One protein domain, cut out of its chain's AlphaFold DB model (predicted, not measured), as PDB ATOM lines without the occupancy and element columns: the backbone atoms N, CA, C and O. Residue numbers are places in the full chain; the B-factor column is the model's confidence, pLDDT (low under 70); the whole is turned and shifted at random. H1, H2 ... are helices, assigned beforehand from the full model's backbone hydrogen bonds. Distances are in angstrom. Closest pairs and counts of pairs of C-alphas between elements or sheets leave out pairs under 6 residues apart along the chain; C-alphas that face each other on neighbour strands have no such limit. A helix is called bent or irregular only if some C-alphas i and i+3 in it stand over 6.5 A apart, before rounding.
ATOM      1  N   PHE A  15      63.422  36.319 -22.784       91.06
ATOM      2  CA  PHE A  15      62.408  35.409 -23.301       91.06
ATOM      3  C   PHE A  15      62.073  35.680 -24.773       91.06
ATOM      4  O   PHE A  15      61.987  34.749 -25.567       91.06
ATOM      5  N   THR A  16      61.937  36.949 -25.167       91.19
ATOM      6  CA  THR A  16      61.706  37.328 -26.569       91.19
ATOM      7  C   THR A  16      62.876  36.892 -27.445       91.19
ATOM      8  O   THR A  16      62.664  36.263 -28.474       91.19
ATOM      9  N   GLN A  17      64.108  37.152 -27.003       92.38
ATOM     10  CA  GLN A  17      65.308  36.746 -27.743       92.38
ATOM     11  C   GLN A  17      65.385  35.222 -27.904       92.38
ATOM     12  O   GLN A  17      65.733  34.732 -28.978       92.38
ATOM     13  N   PHE A  18      65.022  34.481 -26.854       94.88
ATOM     14  CA  PHE A  18      64.950  33.024 -26.874       94.88
ATOM     15  C   PHE A  18      63.909  32.512 -27.877       94.88
ATOM     16  O   PHE A  18      64.250  31.702 -28.737       94.88
ATOM     17  N   ILE A  19      62.666  33.001 -27.810       93.31
ATOM     18  CA  ILE A  19      61.598  32.568 -28.722       93.31
ATOM     19  C   ILE A  19      61.948  32.914 -30.173       93.31
ATOM     20  O   ILE A  19      61.786  32.071 -31.054       93.31
ATOM     21  N   ASP A  20      62.502  34.100 -30.426       91.88
ATOM     22  CA  ASP A  20      62.915  34.513 -31.769       91.88
ATOM     23  C   ASP A  20      64.025  33.617 -32.341       91.88
ATOM     24  O   ASP A  20      64.069  33.373 -33.550       91.88
ATOM     25  N   ALA A  21      64.954  33.147 -31.500       93.50
ATOM     26  CA  ALA A  21      65.982  32.195 -31.910       93.50
ATOM     27  C   ALA A  21      65.388  30.806 -32.175       93.50
ATOM     28  O   ALA A  21      65.611  30.245 -33.246       93.50
ATOM     29  N   PHE A  22      64.561  30.308 -31.256       93.38
ATOM     30  CA  PHE A  22      63.909  29.006 -31.364       93.38
ATOM     31  C   PHE A  22      63.050  28.887 -32.633       93.38
ATOM     32  O   PHE A  22      63.183  27.926 -33.385       93.38
ATOM     33  N   LEU A  23      62.219  29.891 -32.931       93.31
ATOM     34  CA  LEU A  23      61.364  29.875 -34.125       93.31
ATOM     35  C   LEU A  23      62.162  29.964 -35.433       93.31
ATOM     36  O   LEU A  23      61.702  29.482 -36.466       93.31
ATOM     37  N   ARG A  24      63.360  30.560 -35.406       92.88
ATOM     38  CA  ARG A  24      64.258  30.605 -36.569       92.88
ATOM     39  C   ARG A  24      64.891  29.247 -36.852       92.88
ATOM     40  O   ARG A  24      65.107  28.911 -38.011       92.88
ATOM     41  N   GLU A  25      65.204  28.500 -35.800       95.50
ATOM     42  CA  GLU A  25      65.809  27.169 -35.885       95.50
ATOM     43  C   GLU A  25      64.773  26.074 -36.184       95.50
ATOM     44  O   GLU A  25      65.112  25.073 -36.813       95.50
ATOM     45  N   HIS A  26      63.507  26.294 -35.814       92.88
ATOM     46  CA  HIS A  26      62.410  25.330 -35.952       92.88
ATOM     47  C   HIS A  26      61.235  25.879 -36.783       92.88
ATOM     48  O   HIS A  26      60.148  26.131 -36.250       92.88
ATOM     49  N   PRO A  27      61.402  26.070 -38.105       89.31
ATOM     50  CA  PRO A  27      60.327  26.578 -38.962       89.31
ATOM     51  C   PRO A  27      59.127  25.618 -39.053       89.31
ATOM     52  O   PRO A  27      58.001  26.045 -39.299       89.31
ATOM     53  N   ASP A  28      59.334  24.323 -38.809       89.12
ATOM     54  CA  ASP A  28      58.285  23.303 -38.750       89.12
ATOM     55  C   ASP A  28      57.282  23.549 -37.613       89.12
ATOM     56  O   ASP A  28      56.088  23.266 -37.762       89.12
ATOM     57  N   VAL A  29      57.746  24.137 -36.506       87.50
ATOM     58  CA  VAL A  29      56.895  24.516 -35.377       87.50
ATOM     59  C   VAL A  29      55.946  25.634 -35.782       87.50
ATOM     60  O   VAL A  29      54.773  25.563 -35.437       87.50
ATOM     61  N   VAL A  30      56.397  26.624 -36.559       84.94
ATOM     62  CA  VAL A  30      55.534  27.715 -37.049       84.94
ATOM     63  C   VAL A  30      54.385  27.150 -37.883       84.94
ATOM     64  O   VAL A  30      53.218  27.441 -37.625       84.94
ATOM     65  N   GLU A  31      54.706  26.257 -38.816       83.75
ATOM     66  CA  GLU A  31      53.708  25.595 -39.655       83.75
ATOM     67  C   GLU A  31      52.748  24.720 -38.836       83.75
ATOM     68  O   GLU A  31      51.545  24.682 -39.097       83.75
ATOM     69  N   SER A  32      53.253  24.027 -37.813       80.75
ATOM     70  CA  SER A  32      52.422  23.242 -36.896       80.75
ATOM     71  C   SER A  32      51.492  24.122 -36.057       80.75
ATOM     72  O   SER A  32      50.320  23.790 -35.893       80.75
ATOM     73  N   GLN A  33      51.987  25.263 -35.577       84.31
ATOM     74  CA  GLN A  33      51.214  26.221 -34.791       84.31
ATOM     75  C   GLN A  33      50.109  26.862 -35.628       84.31
ATOM     76  O   GLN A  33      48.981  26.951 -35.157       84.31
ATOM     77  N   HIS A  34      50.383  27.224 -36.885       82.50
ATOM     78  CA  HIS A  34      49.349  27.711 -37.801       82.50
ATOM     79  C   HIS A  34      48.278  26.650 -38.072       82.50
ATOM     80  O   HIS A  34      47.089  26.949 -38.030       82.50
ATOM     81  N   ARG A  35      48.677  25.391 -38.292       80.38
ATOM     82  CA  ARG A  35      47.711  24.295 -38.469       80.38
ATOM     83  C   ARG A  35      46.860  24.073 -37.220       80.38
ATOM     84  O   ARG A  35      45.646  23.961 -37.337       80.38
ATOM     85  N   GLY A  36      47.476  24.028 -36.040       77.94
ATOM     86  CA  GLY A  36      46.757  23.874 -34.775       77.94
ATOM     87  C   GLY A  36      45.815  25.045 -34.498       77.94
ATOM     88  O   GLY A  36      44.675  24.832 -34.094       77.94
ATOM     89  N   TRP A  37      46.262  26.268 -34.784       78.88
ATOM     90  CA  TRP A  37      45.437  27.469 -34.694       78.88
ATOM     91  C   TRP A  37      44.203  27.369 -35.591       78.88
ATOM     92  O   TRP A  37      43.088  27.528 -35.111       78.88
ATOM     93  N   ASN A  38      44.382  27.001 -36.858       72.94
ATOM     94  CA  ASN A  38      43.266  26.899 -37.797       72.94
ATOM     95  C   ASN A  38      42.266  25.788 -37.437       72.94
ATOM     96  O   ASN A  38      41.089  25.901 -37.749       72.94
ATOM     97  N   ILE A  39      42.717  24.715 -36.779       70.94
ATOM     98  CA  ILE A  39      41.846  23.598 -36.378       70.94
ATOM     99  C   ILE A  39      41.032  23.926 -35.123       70.94
ATOM    100  O   ILE A  39      39.888  23.501 -35.011       70.94
ATOM    101  N   PHE A  40      41.627  24.618 -34.151       66.31
ATOM    102  CA  PHE A  40      41.016  24.769 -32.825       66.31
ATOM    103  C   PHE A  40      40.541  26.185 -32.513       66.31
ATOM    104  O   PHE A  40      39.683  26.354 -31.650       66.31
ATOM    105  N   TRP A  41      41.099  27.193 -33.179       67.50
ATOM    106  CA  TRP A  41      40.954  28.596 -32.792       67.50
ATOM    107  C   TRP A  41      40.418  29.495 -33.912       67.50
ATOM    108  O   TRP A  41      39.800  30.506 -33.599       67.50
ATOM    109  N   ASP A  42      40.574  29.124 -35.187       73.25
ATOM    110  CA  ASP A  42      39.986  29.833 -36.344       73.25
ATOM    111  C   ASP A  42      38.543  29.384 -36.640       73.25
ATOM    112  O   ASP A  42      38.137  29.191 -37.783       73.25
ATOM    113  N   HIS A  43      37.757  29.148 -35.592       66.12
ATOM    114  CA  HIS A  43      36.327  28.900 -35.730       66.12
ATOM    115  C   HIS A  43      35.574  30.179 -35.378       66.12
ATOM    116  O   HIS A  43      35.791  30.751 -34.310       66.12
ATOM    117  N   ASP A  44      34.666  30.610 -36.259       64.50
ATOM    118  CA  ASP A  44      33.704  31.667 -35.949       64.50
ATOM    119  C   ASP A  44      32.828  31.181 -34.797       64.50
ATOM    120  O   ASP A  44      31.903  30.380 -34.959       64.50
ATOM    121  N   VAL A  45      33.168  31.636 -33.599       61.84
ATOM    122  CA  VAL A  45      32.439  31.283 -32.397       61.84
ATOM    123  C   VAL A  45      31.085  31.983 -32.454       61.84
ATOM    124  O   VAL A  45      30.947  33.161 -32.121       61.84
ATOM    125  N   SER A  46      30.063  31.251 -32.893       65.00
ATOM    126  CA  SER A  46      28.683  31.707 -32.804       65.00
ATOM    127  C   SER A  46      28.324  31.884 -31.330       65.00
ATOM    128  O   SER A  46      28.339  30.928 -30.551       65.00
ATOM    129  N   PHE A  47      27.978  33.108 -30.927       65.62
ATOM    130  CA  PHE A  47      27.549  33.395 -29.554       65.62
ATOM    131  C   PHE A  47      26.342  32.544 -29.123       65.62
ATOM    132  O   PHE A  47      26.201  32.227 -27.941       65.62
ATOM    133  N   ASP A  48      25.507  32.120 -30.074       68.69
ATOM    134  CA  ASP A  48      24.402  31.195 -29.813       68.69
ATOM    135  C   ASP A  48      24.890  29.771 -29.515       68.69
ATOM    136  O   ASP A  48      24.290  29.068 -28.703       68.69
ATOM    137  N   GLU A  49      25.983  29.339 -30.145       66.06
ATOM    138  CA  GLU A  49      26.590  28.026 -29.919       66.06
ATOM    139  C   GLU A  49      27.334  27.979 -28.580       66.06
ATOM    140  O   GLU A  49      27.131  27.037 -27.815       66.06
ATOM    141  N   LEU A  50      28.060  29.046 -28.218       67.88
ATOM    142  CA  LEU A  50      28.621  29.207 -26.867       67.88
ATOM    143  C   LEU A  50      27.547  29.105 -25.788       67.88
ATOM    144  O   LEU A  50      27.714  28.387 -24.806       67.88
ATOM    145  N   LYS A  51      26.421  29.801 -25.983       70.25
ATOM    146  CA  LYS A  51      25.323  29.813 -25.016       70.25
ATOM    147  C   LYS A  51      24.668  28.438 -24.863       70.25
ATOM    148  O   LYS A  51      24.216  28.095 -23.773       70.25
ATOM    149  N   ARG A  52      24.620  27.638 -25.935       68.12
ATOM    150  CA  ARG A  52      24.159  26.241 -25.875       68.12
ATOM    151  C   ARG A  52      25.167  25.341 -25.168       68.12
ATOM    152  O   ARG A  52      24.755  24.570 -24.316       68.12
ATOM    153  N   MET A  53      26.464  25.479 -25.451       64.06
ATOM    154  CA  MET A  53      27.517  24.722 -24.760       64.06
ATOM    155  C   MET A  53      27.578  25.038 -23.260       64.06
ATOM    156  O   MET A  53      27.819  24.150 -22.446       64.06
ATOM    157  N   GLU A  54      27.344  26.291 -22.873       66.69
ATOM    158  CA  GLU A  54      27.248  26.695 -21.469       66.69
ATOM    159  C   GLU A  54      26.000  26.102 -20.793       66.69
ATOM    160  O   GLU A  54      26.081  25.646 -19.655       66.69
TER     161      GLU A  54
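What this domain is: This is residues 15 to 54 of the 66 residues of an uncharacterized protein of Massilia namucuonensis (UniProt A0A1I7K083). Two helices, H1 and H2, meet near their ends in an L, and beyond H2 the chain runs on through a stretched link, residues 41 to 46, to a short helix H3 that stands alone at the far end. The shape is open, with no core: no helix touches another, and H2 with the link after it makes the longest axis. The printed part has 40 residues, with three named helices in the order H1, H2, H3 and no named strand, and the class is all helix. The whole is extended, with a radius of gyration of the C-alphas of 15.6 A, and the C-alphas span 42 by 20 by 12 A along their three main axes.

Where its parts are: H1 is residues 15 to 25, Phe 15 to Glu 25, and measures 15.4 A from first to last C-alpha. It begins with C-alpha 15 at (62.408, 35.409, -23.301). His 26 is the one residue between H1 and the next helix. H2 is residues 27 to 40, Pro 27 to Phe 40, the longest helix with 14 residues and 20.3 A from first to last C-alpha. Its last C-alpha, 40, is at (41.016, 24.769, -32.825). Residues 41 to 46 follow, and then comes H3, residues 47 to 54, Phe 47 to Glu 54, 10.5 A from first to last C-alpha. It ends with C-alpha 54 at (27.248, 26.695, -21.469).

How they stand to each other: H1 and H2 are joined by a tight link of 1 residue. They are close but not clearly touching, with 2 pairs of C-alphas within 8 A. Their closest C-alphas are those of Leu 23 and Val 30, 6.9 A apart. Their lines stand about perpendicular, at 76 degrees, and their centres are 16.4 A apart. H2 and H3 are joined by a short link of 6 residues, and the two helices are apart. H1 and H3 are apart too. In H1, H2 and H3 every backbone O i to N i+4 pair is within hydrogen-bond range. None of the three helices is bent or irregular.

The domain as a whole: The two C-alphas farthest apart are those of Glu 25 and Arg 52, at 42.8 A, and the first and last printed C-alphas, of Phe 15 and Glu 54, are 36.3 A apart. Residues 15 to 33, 35 to 41 and 43 to 54 stand free. The printed part has no cut, and neither of its two links is long. The mean pLDDT of the printed part is 79.5. H1 has a mean of 93, H2 of 81 and H3 of 67. Confidence is low, under 70, in residues 40 to 41, 43 to 50 and 52 to 54 of this predicted model.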